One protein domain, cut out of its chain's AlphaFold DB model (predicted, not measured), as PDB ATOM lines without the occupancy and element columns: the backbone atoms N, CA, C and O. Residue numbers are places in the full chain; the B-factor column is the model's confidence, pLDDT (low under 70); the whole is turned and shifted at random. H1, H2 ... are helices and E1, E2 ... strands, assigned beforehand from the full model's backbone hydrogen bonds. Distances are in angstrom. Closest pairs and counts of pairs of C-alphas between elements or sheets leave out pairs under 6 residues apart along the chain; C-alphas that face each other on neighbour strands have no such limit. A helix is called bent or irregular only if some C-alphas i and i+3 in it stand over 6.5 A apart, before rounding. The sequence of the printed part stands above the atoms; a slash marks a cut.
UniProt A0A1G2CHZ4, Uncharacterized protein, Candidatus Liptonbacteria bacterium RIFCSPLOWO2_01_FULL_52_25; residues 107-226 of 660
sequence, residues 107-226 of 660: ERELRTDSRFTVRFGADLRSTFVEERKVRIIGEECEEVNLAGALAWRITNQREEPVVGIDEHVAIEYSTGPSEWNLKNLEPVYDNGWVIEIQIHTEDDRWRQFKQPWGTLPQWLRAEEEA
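Overview. This is residues 107 to 226 of the 660 residues of an uncharacterized protein of Candidatus Liptonbacteria bacterium RIFCSPLOWO2_01_FULL_52_25 (UniProt A0A1G2CHZ4). A long, twisted ribbon of three antiparallel strands, E1, E2 and E3, reaches out from a small head at one end, where E3 turns sharply and the short hairpin of E4 and E5 folds across the ends of E1 and E2 near residues 118 and 129. The short helices H1 and H2 lie at the head end, and the outermost tip of the ribbon is the turn between E2 and E3. The printed part has 120 residues, with named elements in the order E1, E2, E3, H1, E4, E5, H2; the class is mostly strand, and the five strands make one antiparallel sheet in the order E1, E2, E3, E4, E5. It is only just extended, close to loose, with a radius of gyration of the C-alphas of 20.6 A, and spans 66 by 31 by 21 A.

Along the chain. E1, residues 107 to 119, begins with C-alpha 107 at (41.532, -44.815, 41.362), measures 34.3 A and bends by 57 degrees at residue 110. E2, residues 128 to 144, measures 48.8 A. E3, residues 150 to 176, measures 47.3 A and bends by 127 degrees at residue 173; its C-alpha 150 is at (56.896, -39.239, 37.793). H1 is residues 179 to 183, E4 residues 194 to 201, at 21.6 A, and E5 residues 205 to 212, at 22.6 A. H2, residues 218 to 226, measures 12.0 A and ends with C-alpha 226 at (2.318, -9.864, 52.058).

Arrangement. E1, E2 and E3 form a meander, each strand the antiparallel neighbour of the one before. In the hairpin of E1 and E2, N 115 and O 132 are 2.8 A apart, within hydrogen-bond range. In the hairpin of E2 and E3, N 143 and O 151 are 2.8 A apart, also within range. The pairing of E3 is staggered: its residues 150 to 169 pair with E2 and 170 to 176 with E4, where N 174 and O 198 are 2.9 A apart. In the hairpin of E4 and E5, N 197 and O 209 are 2.8 A apart. The sheet is a folded sheet, bent back on itself with E1 and E2 facing E4 and E5 and E3 as the hinge; the closest C-alphas of E1 and E5, those of Val 118 and Phe 209, are 7.3 A apart. The sheet is curled and twisted, with edge strands E1 and E5. H1 only grazes it with residues 179 to 181, and H2 is not on it. In H2 every O i to N i+4 pair is within hydrogen-bond range; in H1 0 of 1 is, but 2 of 2 O i to N i+3 pairs are.

Size, cuts and confidence. The two C-alphas farthest apart, those of Gly 148 and Ala 226, are 66.8 A apart. The printed part has no cut, and no link is long. The mean pLDDT of the printed part is 90.5, and no printed residue is under 70.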
ATOM      1  N   GLU A 107      42.672 -45.582  40.869       89.00
ATOM      2  CA  GLU A 107      41.532 -44.815  41.362       89.00
ATOM      3  C   GLU A 107      41.859 -44.246  42.744       89.00
ATOM      4  O   GLU A 107      42.443 -44.922  43.598       89.00
ATOM      5  N   ARG A 108      41.480 -42.990  42.971       88.19
ATOM      6  CA  ARG A 108      41.640 -42.321  44.258       88.19
ATOM      7  C   ARG A 108      40.385 -41.532  44.591       88.19
ATOM      8  O   ARG A 108      39.899 -40.744  43.781       88.19
ATOM      9  N   GLU A 109      39.886 -41.695  45.811       88.62
ATOM     10  CA  GLU A 109      38.860 -40.798  46.335       88.62
ATOM     11  C   GLU A 109      39.467 -39.401  46.515       88.62
ATOM     12  O   GLU A 109      40.413 -39.216  47.285       88.62
ATOM     13  N   LEU A 110      38.956 -38.428  45.760       88.38
ATOM     14  CA  LEU A 110      39.455 -37.055  45.800       88.38
ATOM     15  C   LEU A 110      38.836 -36.302  46.972       88.38
ATOM     16  O   LEU A 110      39.548 -35.669  47.751       88.38
ATOM     17  N   ARG A 111      37.503 -36.360  47.068       90.75
ATOM     18  CA  ARG A 111      36.705 -35.742  48.130       90.75
ATOM     19  C   ARG A 111      35.279 -36.288  48.141       90.75
ATOM     20  O   ARG A 111      34.809 -36.837  47.144       90.75
ATOM     21  N   THR A 112      34.584 -36.060  49.247       89.00
ATOM     22  CA  THR A 112      33.134 -36.230  49.353       89.00
ATOM     23  C   THR A 112      32.478 -34.849  49.347       89.00
ATOM     24  O   THR A 112      32.824 -34.011  50.178       89.00
ATOM     25  N   ASP A 113      31.538 -34.624  48.427       90.25
ATOM     26  CA  ASP A 113      30.748 -33.391  48.331       90.25
ATOM     27  C   ASP A 113      29.306 -33.654  48.788       90.25
ATOM     28  O   ASP A 113      28.752 -34.735  48.577       90.25
ATOM     29  N   SER A 114      28.666 -32.645  49.374       89.94
ATOM     30  CA  SER A 114      27.243 -32.683  49.724       89.94
ATOM     31  C   SER A 114      26.421 -31.925  48.681       89.94
ATOM     32  O   SER A 114      26.701 -30.764  48.372       89.94
ATOM     33  N   ARG A 115      25.391 -32.571  48.129       91.19
ATOM     34  CA  ARG A 115      24.398 -31.961  47.235       91.19
ATOM     35  C   ARG A 115      23.122 -31.702  48.023       91.19
ATOM     36  O   ARG A 115      22.591 -32.625  48.627       91.19
ATOM     37  N   PHE A 116      22.623 -30.470  47.989       92.44
ATOM     38  CA  PHE A 116      21.431 -30.068  48.736       92.44
ATOM     39  C   PHE A 116      20.260 -29.826  47.785       92.44
ATOM     40  O   PHE A 116      20.415 -29.123  46.786       92.44
ATOM     41  N   THR A 117      19.088 -30.372  48.102       93.19
ATOM     42  CA  THR A 117      17.831 -30.108  47.389       93.19
ATOM     43  C   THR A 117      16.759 -29.722  48.396       93.19
ATOM     44  O   THR A 117      16.552 -30.428  49.374       93.19
ATOM     45  N   VAL A 118      16.060 -28.611  48.172       94.69
ATOM     46  CA  VAL A 118      14.921 -28.229  49.017       94.69
ATOM     47  C   VAL A 118      13.661 -28.993  48.605       94.69
ATOM     48  O   VAL A 118      13.313 -29.049  47.424       94.69
ATOM     49  N   ARG A 119      12.946 -29.532  49.594       95.00
ATOM     50  CA  ARG A 119      11.591 -30.071  49.468       95.00
ATOM     51  C   ARG A 119      10.630 -29.180  50.237       95.00
ATOM     52  O   ARG A 119      10.596 -29.192  51.464       95.00
ATOM     53  N   PHE A 120       9.859 -28.385  49.505       94.06
ATOM     54  CA  PHE A 120       8.850 -27.518  50.102       94.06
ATOM     55  C   PHE A 120       7.638 -28.321  50.576       94.06
ATOM     56  O   PHE A 120       7.030 -29.053  49.792       94.06
ATOM     57  N   GLY A 121       7.280 -28.143  51.847       92.88
ATOM     58  CA  GLY A 121       6.075 -28.705  52.449       92.88
ATOM     59  C   GLY A 121       4.845 -27.806  52.300       92.88
ATOM     60  O   GLY A 121       4.845 -26.805  51.573       92.88
ATOM     61  N   ALA A 122       3.781 -28.153  53.030       92.69
ATOM     62  CA  ALA A 122       2.553 -27.356  53.114       92.69
ATOM     63  C   ALA A 122       2.759 -26.015  53.845       92.69
ATOM     64  O   ALA A 122       1.972 -25.089  53.660       92.69
ATOM     65  N   ASP A 123       3.820 -25.920  54.643       93.38
ATOM     66  CA  ASP A 123       4.279 -24.748  55.381       93.38
ATOM     67  C   ASP A 123       5.806 -24.824  55.601       93.38
ATOM     68  O   ASP A 123       6.481 -25.748  55.130       93.38
ATOM     69  N   LEU A 124       6.369 -23.850  56.324       92.12
ATOM     70  CA  LEU A 124       7.796 -23.844  56.658       92.12
ATOM     71  C   LEU A 124       8.199 -25.048  57.528       92.12
ATOM     72  O   LEU A 124       9.257 -25.620  57.306       92.12
ATOM     73  N   ARG A 125       7.340 -25.485  58.460       90.38
ATOM     74  CA  ARG A 125       7.634 -26.581  59.408       90.38
ATOM     75  C   ARG A 125       7.699 -27.955  58.746       90.38
ATOM     76  O   ARG A 125       8.326 -28.862  59.278       90.38
ATOM     77  N   SER A 126       7.021 -28.111  57.617       92.94
ATOM     78  CA  SER A 126       7.035 -29.317  56.787       92.94
ATOM     79  C   SER A 126       8.007 -29.221  55.606       92.94
ATOM     80  O   SER A 126       8.046 -30.124  54.773       92.94
ATOM     81  N   THR A 127       8.782 -28.135  55.512       93.56
ATOM     82  CA  THR A 127       9.848 -27.972  54.518       93.56
ATOM     83  C   THR A 127      11.151 -28.551  55.063       93.56
ATOM     84  O   THR A 127      11.497 -28.329  56.220       93.56
ATOM     85  N   PHE A 128      11.894 -29.278  54.231       94.00
ATOM     86  CA  PHE A 128      13.190 -29.850  54.603       94.00
ATOM     87  C   PHE A 128      14.189 -29.769  53.446       94.00
ATOM     88  O   PHE A 128      13.825 -29.585  52.281       94.00
ATOM     89  N   VAL A 129      15.472 -29.877  53.776       94.06
ATOM     90  CA  VAL A 129      16.577 -29.929  52.821       94.06
ATOM     91  C   VAL A 129      17.128 -31.349  52.791       94.06
ATOM     92  O   VAL A 129      17.653 -31.833  53.788       94.06
ATOM     93  N   GLU A 130      17.039 -31.997  51.633       94.06
ATOM     94  CA  GLU A 130      17.688 -33.278  51.356       94.06
ATOM     95  C   GLU A 130      19.178 -33.038  51.091       94.06
ATOM     96  O   GLU A 130      19.546 -32.372  50.119       94.06
ATOM     97  N   GLU A 131      20.041 -33.598  51.931       91.81
ATOM     98  CA  GLU A 131      21.478 -33.693  51.713       91.81
ATOM     99  C   GLU A 131      21.833 -35.079  51.163       91.81
ATOM    100  O   GLU A 131      21.685 -36.109  51.821       91.81
ATOM    101  N   ARG A 132      22.360 -35.100  49.938       90.94
ATOM    102  CA  ARG A 132      22.898 -36.296  49.293       90.94
ATOM    103  C   ARG A 132      24.412 -36.185  49.192       90.94
ATOM    104  O   ARG A 132      24.928 -35.338  48.460       90.94
ATOM    105  N   LYS A 133      25.130 -37.062  49.892       88.69
ATOM    106  CA  LYS A 133      26.594 -37.148  49.809       88.69
ATOM    107  C   LYS A 133      27.004 -37.893  48.537       88.69
ATOM    108  O   LYS A 133      26.482 -38.967  48.235       88.69
ATOM    109  N   VAL A 134      27.936 -37.322  47.783       90.81
ATOM    110  CA  VAL A 134      28.524 -37.928  46.584       90.81
ATOM    111  C   VAL A 134      30.035 -38.023  46.757       90.81
ATOM    112  O   VAL A 134      30.688 -37.055  47.146       90.81
ATOM    113  N   ARG A 135      30.602 -39.199  46.482       88.31
ATOM    114  CA  ARG A 135      32.055 -39.387  46.421       88.31
ATOM    115  C   ARG A 135      32.527 -39.030  45.027       88.31
ATOM    116  O   ARG A 135      31.998 -39.552  44.048       88.31
ATOM    117  N   ILE A 136      33.532 -38.169  44.945       88.94
ATOM    118  CA  ILE A 136      34.213 -37.859  43.694       88.94
ATOM    119  C   ILE A 136      35.441 -38.756  43.612       88.94
ATOM    120  O   ILE A 136      36.412 -38.576  44.353       88.94
ATOM    121  N   ILE A 137      35.388 -39.729  42.708       89.19
ATOM    122  CA  ILE A 137      36.496 -40.641  42.441       89.19
ATOM    123  C   ILE A 137      37.246 -40.118  41.223       89.19
ATOM    124  O   ILE A 137      36.669 -39.944  40.148       89.19
ATOM    125  N   GLY A 138      38.529 -39.830  41.424       87.88
ATOM    126  CA  GLY A 138      39.456 -39.449  40.375       87.88
ATOM    127  C   GLY A 138      40.181 -40.676  39.847       87.88
ATOM    128  O   GLY A 138      40.729 -41.459  40.623       87.88
ATOM    129  N   GLU A 139      40.211 -40.817  38.531       88.88
ATOM    130  CA  GLU A 139      41.149 -41.710  37.865       88.88
ATOM    131  C   GLU A 139      42.460 -40.941  37.687       88.88
ATOM    132  O   GLU A 139      42.494 -39.891  37.040       88.88
ATOM    133  N   GLU A 140      43.526 -41.405  38.336       89.44
ATOM    134  CA  GLU A 140      44.860 -40.824  38.241       89.44
ATOM    135  C   GLU A 140      45.733 -41.701  37.336       89.44
ATOM    136  O   GLU A 140      45.829 -42.914  37.532       89.44
ATOM    137  N   CYS A 141      46.411 -41.080  36.373       88.00
ATOM    138  CA  CYS A 141      47.467 -41.710  35.588       88.00
ATOM    139  C   CYS A 141      48.813 -41.120  35.999       88.00
ATOM    140  O   CYS A 141      48.938 -39.909  36.203       88.00
ATOM    141  N   GLU A 142      49.818 -41.970  36.137       89.75
ATOM    142  CA  GLU A 142      51.195 -41.537  36.292       89.75
ATOM    143  C   GLU A 142      51.665 -40.894  34.978       89.75
ATOM    144  O   GLU A 142      51.369 -41.389  33.895       89.75
ATOM    145  N   GLU A 143      52.379 -39.781  35.054       91.06
ATOM    146  CA  GLU A 143      52.965 -39.086  33.913       91.06
ATOM    147  C   GLU A 143      54.345 -38.545  34.274       91.06
ATOM    148  O   GLU A 143      54.665 -38.332  35.446       91.06
ATOM    149  N   VAL A 144      55.172 -38.289  33.264       88.38
ATOM    150  CA  VAL A 144      56.452 -37.610  33.463       88.38
ATOM    151  C   VAL A 144      56.214 -36.107  33.405       88.38
ATOM    152  O   VAL A 144      55.868 -35.556  32.363       88.38
ATOM    153  N   ASN A 145      56.406 -35.425  34.531       87.88
ATOM    154  CA  ASN A 145      56.253 -33.978  34.596       87.88
ATOM    155  C   ASN A 145      57.404 -33.243  33.876       87.88
ATOM    156  O   ASN A 145      58.408 -33.835  33.477       87.88
ATOM    157  N   LEU A 146      57.300 -31.915  33.762       83.94
ATOM    158  CA  LEU A 146      58.305 -31.076  33.088       83.94
ATOM    159  C   LEU A 146      59.716 -31.148  33.708       83.94
ATOM    160  O   LEU A 146      60.690 -30.813  33.037       83.94
ATOM    161  N   ALA A 147      59.841 -31.587  34.963       82.31
ATOM    162  CA  ALA A 147      61.125 -31.794  35.632       82.31
ATOM    163  C   ALA A 147      61.718 -33.194  35.374       82.31
ATOM    164  O   ALA A 147      62.806 -33.496  35.858       82.31
ATOM    165  N   GLY A 148      61.022 -34.053  34.619       82.44
ATOM    166  CA  GLY A 148      61.435 -35.431  34.372       82.44
ATOM    167  C   GLY A 148      61.231 -36.349  35.580       82.44
ATOM    168  O   GLY A 148      61.937 -37.344  35.724       82.44
ATOM    169  N   ALA A 149      60.294 -36.019  36.472       87.69
ATOM    170  CA  ALA A 149      59.884 -36.871  37.585       87.69
ATOM    171  C   ALA A 149      58.486 -37.442  37.333       87.69
ATOM    172  O   ALA A 149      57.654 -36.807  36.687       87.69
ATOM    173  N   LEU A 150      58.219 -38.630  37.871       89.06
ATOM    174  CA  LEU A 150      56.896 -39.239  37.793       89.06
ATOM    175  C   LEU A 150      55.936 -38.540  38.760       89.06
ATOM    176  O   LEU A 150      56.250 -38.344  39.935       89.06
ATOM    177  N   ALA A 151      54.772 -38.152  38.255       88.75
ATOM    178  CA  ALA A 151      53.716 -37.478  38.994       88.75
ATOM    179  C   ALA A 151      52.355 -38.077  38.629       88.75
ATOM    180  O   ALA A 151      52.178 -38.610  37.543       88.75
ATOM    181  N   TRP A 152      51.382 -37.982  39.532       89.56
ATOM    182  CA  TRP A 152      50.015 -38.435  39.267       89.56
ATOM    183  C   TRP A 152      49.173 -37.274  38.741       89.56
ATOM    184  O   TRP A 152      49.099 -36.229  39.392       89.56
ATOM    185  N   ARG A 153      48.508 -37.464  37.600       89.00
ATOM    186  CA  ARG A 153      47.553 -36.512  37.025       89.00
ATOM    187  C   ARG A 153      46.160 -37.121  36.988       89.00
ATOM    188  O   ARG A 153      45.981 -38.237  36.515       89.00
ATOM    189  N   ILE A 154      45.167 -36.357  37.438       88.81
ATOM    190  CA  ILE A 154      43.755 -36.738  37.330       88.81
ATOM    191  C   ILE A 154      43.343 -36.622  35.859       88.81
ATOM    192  O   ILE A 154      43.376 -35.530  35.289       88.81
ATOM    193  N   THR A 155      42.976 -37.739  35.242       86.12
ATOM    194  CA  THR A 155      42.556 -37.807  33.836       86.12
ATOM    195  C   THR A 155      41.042 -37.806  33.686       86.12
ATOM    196  O   THR A 155      40.535 -37.291  32.692       86.12
ATOM    197  N   ASN A 156      40.321 -38.332  34.677       86.81
ATOM    198  CA  ASN A 156      38.866 -38.381  34.682       86.81
ATOM    199  C   ASN A 156      38.307 -38.276  36.109       86.81
ATOM    200  O   ASN A 156      39.004 -38.558  37.086       86.81
ATOM    201  N   GLN A 157      37.045 -37.868  36.230       89.31
ATOM    202  CA  GLN A 157      36.310 -37.843  37.492       89.31
ATOM    203  C   GLN A 157      34.913 -38.422  37.290       89.31
ATOM    204  O   GLN A 157      34.225 -38.076  36.329       89.31
ATOM    205  N   ARG A 158      34.473 -39.263  38.226       88.50
ATOM    206  CA  ARG A 158      33.079 -39.711  38.303       88.50
ATOM    207  C   ARG A 158      32.508 -39.485  39.695       88.50
ATOM    208  O   ARG A 158      33.220 -39.577  40.693       88.50
ATOM    209  N   GLU A 159      31.213 -39.191  39.739       88.44
ATOM    210  CA  GLU A 159      30.456 -39.086  40.983       88.44
ATOM    211  C   GLU A 159      29.786 -40.426  41.285       88.44
ATOM    212  O   GLU A 159      29.045 -40.964  40.460       88.44
ATOM    213  N   GLU A 160      30.014 -40.952  42.483       87.25
ATOM    214  CA  GLU A 160      29.306 -42.121  42.994       87.25
ATOM    215  C   GLU A 160      28.449 -41.720  44.201       87.25
ATOM    216  O   GLU A 160      28.959 -41.101  45.143       87.25
ATOM    217  N   PRO A 161      27.146 -42.054  44.217       83.62
ATOM    218  CA  PRO A 161      26.292 -41.730  45.349       83.62
ATOM    219  C   PRO A 161      26.721 -42.525  46.583       83.62
ATOM    220  O   PRO A 161      26.911 -43.740  46.519       83.62
ATOM    221  N   VAL A 162      26.823 -41.850  47.726       86.06
ATOM    222  CA  VAL A 162      26.904 -42.523  49.023       86.06
ATOM    223  C   VAL A 162      25.486 -42.926  49.416       86.06
ATOM    224  O   VAL A 162      24.548 -42.145  49.262       86.06
ATOM    225  N   VAL A 163      25.306 -44.167  49.867       81.75
ATOM    226  CA  VAL A 163      23.995 -44.664  50.298       81.75
ATOM    227  C   VAL A 163      23.579 -43.919  51.570       81.75
ATOM    228  O   VAL A 163      24.256 -44.019  52.588       81.75
ATOM    229  N   GLY A 164      22.472 -43.181  51.487       78.56
ATOM    230  CA  GLY A 164      21.920 -42.361  52.567       78.56
ATOM    231  C   GLY A 164      21.452 -40.999  52.047       78.56
ATOM    232  O   GLY A 164      22.123 -40.382  51.219       78.56
ATOM    233  N   ILE A 165      20.281 -40.556  52.499       84.62
ATOM    234  CA  ILE A 165      19.789 -39.187  52.318       84.62
ATOM    235  C   ILE A 165      19.576 -38.658  53.728       84.62
ATOM    236  O   ILE A 165      18.797 -39.243  54.479       84.62
ATOM    237  N   ASP A 166      20.304 -37.605  54.082       87.25
ATOM    238  CA  ASP A 166      20.089 -36.902  55.342       87.25
ATOM    239  C   ASP A 166      19.028 -35.818  55.077       87.25
ATOM    240  O   ASP A 166      19.145 -35.056  54.115       87.25
ATOM    241  N   GLU A 167      17.969 -35.765  55.880       92.00
ATOM    242  CA  GLU A 167      16.930 -34.733  55.786       92.00
ATOM    243  C   GLU A 167      17.107 -33.741  56.934       92.00
ATOM    244  O   GLU A 167      17.198 -34.145  58.090       92.00
ATOM    245  N   HIS A 168      17.143 -32.449  56.611       90.38
ATOM    246  CA  HIS A 168      17.294 -31.375  57.593       90.38
ATOM    247  C   HIS A 168      16.052 -30.486  57.594       90.38
ATOM    248  O   HIS A 168      15.747 -29.860  56.573       90.38
ATOM    249  N   VAL A 169      15.330 -30.408  58.713       90.62
ATOM    250  CA  VAL A 169      14.087 -29.618  58.802       90.62
ATOM    251  C   VAL A 169      14.385 -28.115  58.728       90.62
ATOM    252  O   VAL A 169      15.329 -27.625  59.353       90.62
ATOM    253  N   ALA A 170      13.583 -27.370  57.962       88.38
ATOM    254  CA  ALA A 170      13.679 -25.916  57.854       88.38
ATOM    255  C   ALA A 170      13.081 -25.219  59.089       88.38
ATOM    256  O   ALA A 170      11.947 -25.488  59.486       88.38
ATOM    257  N   ILE A 171      13.830 -24.281  59.666       89.00
ATOM    258  CA  ILE A 171      13.419 -23.475  60.825       89.00
ATOM    259  C   ILE A 171      13.018 -22.066  60.387       89.00
ATOM    260  O   ILE A 171      11.985 -21.548  60.811       89.00
ATOM    261  N   GLU A 172      13.830 -21.458  59.527       92.81
ATOM    262  CA  GLU A 172      13.662 -20.093  59.038       92.81
ATOM    263  C   GLU A 172      13.995 -20.038  57.543       92.81
ATOM    264  O   GLU A 172      14.740 -20.873  57.018       92.81
ATOM    265  N   TYR A 173      13.446 -19.051  56.836       93.69
ATOM    266  CA  TYR A 173      13.915 -18.716  55.500       93.69
ATOM    267  C   TYR A 173      14.096 -17.206  55.339       93.69
ATOM    268  O   TYR A 173      13.418 -16.397  55.970       93.69
ATOM    269  N   SER A 174      14.987 -16.829  54.431       92.50
ATOM    270  CA  SER A 174      15.159 -15.456  53.969       92.50
ATOM    271  C   SER A 174      15.301 -15.428  52.448       92.50
ATOM    272  O   SER A 174      15.563 -16.450  51.811       92.50
ATOM    273  N   THR A 175      15.082 -14.265  51.835       90.00
ATOM    274  CA  THR A 175      15.263 -14.078  50.391       90.00
ATOM    275  C   THR A 175      16.590 -13.369  50.118       90.00
ATOM    276  O   THR A 175      16.877 -12.305  50.664       90.00
ATOM    277  N   GLY A 176      17.435 -13.993  49.295       84.75
ATOM    278  CA  GLY A 176      18.749 -13.485  48.898       84.75
ATOM    279  C   GLY A 176      18.685 -12.570  47.667       84.75
ATOM    280  O   GLY A 176      17.629 -12.435  47.047       84.75
ATOM    281  N   PRO A 177      19.798 -11.920  47.284       80.38
ATOM    282  CA  PRO A 177      19.866 -11.075  46.093       80.38
ATOM    283  C   PRO A 177      19.641 -11.900  44.817       80.38
ATOM    284  O   PRO A 177      20.455 -12.739  44.447       80.38
ATOM    285  N   SER A 178      18.537 -11.644  44.116       85.75
ATOM    286  CA  SER A 178      18.131 -12.408  42.931       85.75
ATOM    287  C   SER A 178      17.496 -11.524  41.855       85.75
ATOM    288  O   SER A 178      17.270 -10.334  42.080       85.75
ATOM    289  N   GLU A 179      17.201 -12.091  40.678       84.69
ATOM    290  CA  GLU A 179      16.452 -11.386  39.625       84.69
ATOM    291  C   GLU A 179      15.109 -10.880  40.162       84.69
ATOM    292  O   GLU A 179      14.705  -9.750  39.883       84.69
ATOM    293  N   TRP A 180      14.463 -11.692  41.000       87.94
ATOM    294  CA  TRP A 180      13.237 -11.310  41.675       87.94
ATOM    295  C   TRP A 180      13.416 -10.055  42.540       87.94
ATOM    296  O   TRP A 180      12.551  -9.189  42.510       87.94
ATOM    297  N   ASN A 181      14.544  -9.856  43.231       84.69
ATOM    298  CA  ASN A 181      14.746  -8.666  44.076       84.69
ATOM    299  C   ASN A 181      14.746  -7.357  43.278       84.69
ATOM    300  O   ASN A 181      14.375  -6.319  43.816       84.69
ATOM    301  N   LEU A 182      15.139  -7.398  42.003       85.62
ATOM    302  CA  LEU A 182      15.105  -6.231  41.118       85.62
ATOM    303  C   LEU A 182      13.686  -5.912  40.624       85.62
ATOM    304  O   LEU A 182      13.433  -4.798  40.164       85.62
ATOM    305  N   LYS A 183      12.773  -6.887  40.707       89.75
ATOM    306  CA  LYS A 183      11.416  -6.842  40.143       89.75
ATOM    307  C   LYS A 183      10.307  -7.077  41.176       89.75
ATOM    308  O   LYS A 183       9.130  -7.042  40.838       89.75
ATOM    309  N   ASN A 184      10.640  -7.252  42.454       89.25
ATOM    310  CA  ASN A 184       9.698  -7.553  43.543       89.25
ATOM    311  C   ASN A 184       8.718  -6.404  43.855       89.25
ATOM    312  O   ASN A 184       7.835  -6.542  44.698       89.25
ATOM    313  N   LEU A 185       8.857  -5.262  43.175       92.00
ATOM    314  CA  LEU A 185       7.909  -4.152  43.223       92.00
ATOM    315  C   LEU A 185       6.937  -4.130  42.034       92.00
ATOM    316  O   LEU A 185       6.059  -3.265  41.981       92.00
ATOM    317  N   GLU A 186       7.060  -5.050  41.079       91.94
ATOM    318  CA  GLU A 186       6.097  -5.194  39.990       91.94
ATOM    319  C   GLU A 186       4.734  -5.687  40.515       91.94
ATOM    320  O   GLU A 186       4.660  -6.406  41.515       91.94
ATOM    321  N   PRO A 187       3.617  -5.269  39.893       90.69
ATOM    322  CA  PRO A 187       2.280  -5.591  40.387       90.69
ATOM    323  C   PRO A 187       1.947  -7.085  40.257       90.69
ATOM    324  O   PRO A 187       1.193  -7.620  41.070       90.69
ATOM    325  N   VAL A 188       2.536  -7.755  39.264       91.31
ATOM    326  CA  VAL A 188       2.369  -9.181  38.972       91.31
ATOM    327  C   VAL A 188       3.757  -9.798  38.859       91.31
ATOM    328  O   VAL A 188       4.619  -9.238  38.190       91.31
ATOM    329  N   TYR A 189       3.970 -10.935  39.515       92.31
ATOM    330  CA  TYR A 189       5.236 -11.658  39.454       92.31
ATOM    331  C   TYR A 189       5.194 -12.723  38.360       92.31
ATOM    332  O   TYR A 189       4.264 -13.532  38.316       92.31
ATOM    333  N   ASP A 190       6.199 -12.732  37.485       91.44
ATOM    334  CA  ASP A 190       6.336 -13.753  36.445       91.44
ATOM    335  C   ASP A 190       6.805 -15.079  37.059       91.44
ATOM    336  O   ASP A 190       7.745 -15.119  37.855       91.44
ATOM    337  N   ASN A 191       6.173 -16.186  36.665       92.81
ATOM    338  CA  ASN A 191       6.506 -17.520  37.165       92.81
ATOM    339  C   ASN A 191       7.941 -17.966  36.825       92.81
ATOM    340  O   ASN A 191       8.469 -18.852  37.496       92.81
ATOM    341  N   GLY A 192       8.565 -17.378  35.804       92.00
ATOM    342  CA  GLY A 192       9.938 -17.645  35.394       92.00
ATOM    343  C   GLY A 192      11.001 -16.866  36.169       92.00
ATOM    344  O   GLY A 192      12.177 -17.203  36.044       92.00
ATOM    345  N   TRP A 193      10.638 -15.856  36.971       92.75
ATOM    346  CA  TRP A 193      11.636 -15.085  37.722       92.75
ATOM    347  C   TRP A 193      12.321 -15.941  38.770       92.75
ATOM    348  O   TRP A 193      11.667 -16.585  39.586       92.75
ATOM    349  N   VAL A 194      13.650 -15.914  38.774       93.56
ATOM    350  CA  VAL A 194      14.433 -16.678  39.739       93.56
ATOM    351  C   VAL A 194      14.523 -15.901  41.046       93.56
ATOM    352  O   VAL A 194      15.060 -14.790  41.083       93.56
ATOM    353  N   ILE A 195      14.033 -16.518  42.117       92.81
ATOM    354  CA  ILE A 195      14.227 -16.070  43.492       92.81
ATOM    355  C   ILE A 195      15.335 -16.893  44.150       92.81
ATOM    356  O   ILE A 195      15.451 -18.104  43.945       92.81
ATOM    357  N   GLU A 196      16.176 -16.224  44.930       95.12
ATOM    358  CA  GLU A 196      17.123 -16.896  45.811       95.12
ATOM    359  C   GLU A 196      16.493 -17.014  47.195       95.12
ATOM    360  O   GLU A 196      16.138 -16.007  47.804       95.12
ATOM    361  N   ILE A 197      16.343 -18.240  47.682       93.31
ATOM    362  CA  ILE A 197      15.830 -18.538  49.015       93.31
ATOM    363  C   ILE A 197      16.971 -19.133  49.817       93.31
ATOM    364  O   ILE A 197      17.602 -20.103  49.396       93.31
ATOM    365  N   GLN A 198      17.225 -18.554  50.977       94.94
ATOM    366  CA  GLN A 198      18.137 -19.106  51.958       94.94
ATOM    367  C   GLN A 198      17.297 -19.795  53.025       94.94
ATOM    368  O   GLN A 198      16.382 -19.183  53.568       94.94
ATOM    369  N   ILE A 199      17.574 -21.064  53.292       94.00
ATOM    370  CA  ILE A 199      16.869 -21.857  54.301       94.00
ATOM    371  C   ILE A 199      17.839 -22.125  55.435       94.00
ATOM    372  O   ILE A 199      18.947 -22.611  55.195       94.00
ATOM    373  N   HIS A 200      17.414 -21.790  56.647       95.50
ATOM    374  CA  HIS A 200      18.097 -22.135  57.879       95.50
ATOM    375  C   HIS A 200      17.546 -23.459  58.387       95.50
ATOM    376  O   HIS A 200      16.338 -23.603  58.586       95.50
ATOM    377  N   THR A 201      18.427 -24.436  58.529       93.88
ATOM    378  CA  THR A 201      18.087 -25.795  58.952       93.88
ATOM    379  C   THR A 201      18.426 -26.032  60.420       93.88
ATOM    380  O   THR A 201      19.181 -25.278  61.029       93.88
ATOM    381  N   GLU A 202      17.874 -27.097  61.002       91.75
ATOM    382  CA  GLU A 202      18.098 -27.467  62.409       91.75
ATOM    383  C   GLU A 202      19.547 -27.797  62.789       91.75
ATOM    384  O   GLU A 202      19.904 -27.710  63.964       91.75
ATOM    385  N   ASP A 203      20.407 -28.094  61.809       90.19
ATOM    386  CA  ASP A 203      21.858 -28.214  61.997       90.19
ATOM    387  C   ASP A 203      22.577 -26.850  62.092       90.19
ATOM    388  O   ASP A 203      23.809 -26.797  62.060       90.19
ATOM    389  N   ASP A 204      21.809 -25.764  62.223       91.19
ATOM    390  CA  ASP A 204      22.242 -24.370  62.333       91.19
ATOM    391  C   ASP A 204      23.044 -23.882  61.118       91.19
ATOM    392  O   ASP A 204      24.068 -23.201  61.220       91.19
ATOM    393  N   ARG A 205      22.595 -24.257  59.917       91.75
ATOM    394  CA  ARG A 205      23.256 -23.860  58.672       91.75
ATOM    395  C   ARG A 205      22.304 -23.204  57.697       91.75
ATOM    396  O   ARG A 205      21.164 -23.611  57.522       91.75
ATOM    397  N   TRP A 206      22.823 -22.196  57.005       94.38
ATOM    398  CA  TRP A 206      22.138 -21.570  55.884       94.38
ATOM    399  C   TRP A 206      22.484 -22.291  54.583       94.38
ATOM    400  O   TRP A 206      23.652 -22.574  54.287       94.38
ATOM    401  N   ARG A 207      21.456 -22.585  53.789       93.50
ATOM    402  CA  ARG A 207      21.562 -23.215  52.470       93.50
ATOM    403  C   ARG A 207      20.854 -22.351  51.440       93.50
ATOM    404  O   ARG A 207      19.717 -21.952  51.655       93.50
ATOM    405  N   GLN A 208      21.526 -22.059  50.332       95.06
ATOM    406  CA  GLN A 208      21.002 -21.187  49.282       95.06
ATOM    407  C   GLN A 208      20.430 -22.010  48.131       95.06
ATOM    408  O   GLN A 208      21.093 -22.907  47.607       95.06
ATOM    409  N   PHE A 209      19.222 -21.661  47.702       93.94
ATOM    410  CA  PHE A 209      18.519 -22.299  46.597       93.94
ATOM    411  C   PHE A 209      18.018 -21.247  45.621       93.94
ATOM    412  O   PHE A 209      17.463 -20.229  46.022       93.94
ATOM    413  N   LYS A 210      18.171 -21.515  44.326       94.56
ATOM    414  CA  LYS A 210      17.580 -20.704  43.260       94.56
ATOM    415  C   LYS A 210      16.371 -21.437  42.711       94.56
ATOM    416  O   LYS A 210      16.506 -22.567  42.249       94.56
ATOM    417  N   GLN A 211      15.205 -20.812  42.790       94.12
ATOM    418  CA  GLN A 211      13.933 -21.404  42.382       94.12
ATOM    419  C   GLN A 211      13.163 -20.414  41.502       94.12
ATOM    420  O   GLN A 211      13.145 -19.223  41.813       94.12
ATOM    421  N   PRO A 212      12.530 -20.853  40.405       94.81
ATOM    422  CA  PRO A 212      11.558 -20.020  39.708       94.81
ATOM    423  C   PRO A 212      10.385 -19.659  40.631       94.81
ATOM    424  O   PRO A 212       9.904 -20.493  41.395       94.81
ATOM    425  N   TRP A 213       9.866 -18.438  40.540       93.62
ATOM    426  CA  TRP A 213       8.743 -17.977  41.359       93.62
ATOM    427  C   TRP A 213       7.525 -18.907  41.251       93.62
ATOM    428  O   TRP A 213       6.871 -19.208  42.248       93.62
ATOM    429  N   GLY A 214       7.249 -19.425  40.051       92.81
ATOM    430  CA  GLY A 214       6.127 -20.324  39.789       92.81
ATOM    431  C   GLY A 214       6.252 -21.711  40.422       92.81
ATOM    432  O   GLY A 214       5.235 -22.391  40.547       92.81
ATOM    433  N   THR A 215       7.456 -22.135  40.827       94.62
ATOM    434  CA  THR A 215       7.676 -23.427  41.502       94.62
ATOM    435  C   THR A 215       7.581 -23.324  43.022       94.62
ATOM    436  O   THR A 215       7.562 -24.353  43.697       94.62
ATOM    437  N   LEU A 216       7.490 -22.109  43.576       94.31
ATOM    438  CA  LEU A 216       7.347 -21.910  45.013       94.31
ATOM    439  C   LEU A 216       5.964 -22.342  45.522       94.31
ATOM    440  O   LEU A 216       4.942 -22.093  44.863       94.31
ATOM    441  N   PRO A 217       5.890 -22.914  46.738       95.31
ATOM    442  CA  PRO A 217       4.616 -23.259  47.348       95.31
ATOM    443  C   PRO A 217       3.765 -22.003  47.595       95.31
ATOM    444  O   PRO A 217       4.269 -20.888  47.755       95.31
ATOM    445  N   GLN A 218       2.440 -22.175  47.618       94.56
ATOM    446  CA  GLN A 218       1.492 -21.059  47.719       94.56
ATOM    447  C   GLN A 218       1.686 -20.218  48.988       94.56
ATOM    448  O   GLN A 218       1.580 -18.997  48.914       94.56
ATOM    449  N   TRP A 219       1.986 -20.848  50.129       94.94
ATOM    450  CA  TRP A 219       2.192 -20.144  51.398       94.94
ATOM    451  C   TRP A 219       3.384 -19.182  51.329       94.94
ATOM    452  O   TRP A 219       3.268 -18.038  51.754       94.94
ATOM    453  N   LEU A 220       4.489 -19.610  50.711       93.88
ATOM    454  CA  LEU A 220       5.711 -18.817  50.585       93.88
ATOM    455  C   LEU A 220       5.503 -17.632  49.640       93.88
ATOM    456  O   LEU A 220       5.901 -16.509  49.943       93.88
ATOM    457  N   ARG A 221       4.802 -17.862  48.520       94.00
ATOM    458  CA  ARG A 221       4.399 -16.778  47.612       94.00
ATOM    459  C   ARG A 221       3.506 -15.761  48.316       94.00
ATOM    460  O   ARG A 221       3.757 -14.566  48.210       94.00
ATOM    461  N   ALA A 222       2.501 -16.226  49.060       92.44
ATOM    462  CA  ALA A 222       1.594 -15.355  49.804       92.44
ATOM    463  C   ALA A 222       2.332 -14.529  50.869       92.44
ATOM    464  O   ALA A 222       2.039 -13.347  51.028       92.44
ATOM    465  N   GLU A 223       3.304 -15.117  51.567       92.31
ATOM    466  CA  GLU A 223       4.096 -14.409  52.571       92.31
ATOM    467  C   GLU A 223       5.005 -13.341  51.944       92.31
ATOM    468  O   GLU A 223       5.013 -12.194  52.394       92.31
ATOM    469  N   GLU A 224       5.711 -13.659  50.855       91.56
ATOM    470  CA  GLU A 224       6.544 -12.684  50.137       91.56
ATOM    471  C   GLU A 224       5.721 -11.565  49.479       91.56
ATOM    472  O   GLU A 224       6.148 -10.406  49.430       91.56
ATOM    473  N   GLU A 225       4.513 -11.876  49.013       91.94
ATOM    474  CA  GLU A 225       3.552 -10.878  48.550       91.94
ATOM    475  C   GLU A 225       2.983 -10.026  49.690       91.94
ATOM    476  O   GLU A 225       2.756  -8.832  49.496       91.94
ATOM    477  N   ALA A 226       2.776 -10.596  50.880       90.25
ATOM    478  CA  ALA A 226       2.318  -9.864  52.058       90.25
ATOM    479  C   ALA A 226       3.391  -8.904  52.592       90.25
ATOM    480  O   ALA A 226       3.058  -7.797  53.016       90.25
TER     481      ALA A 226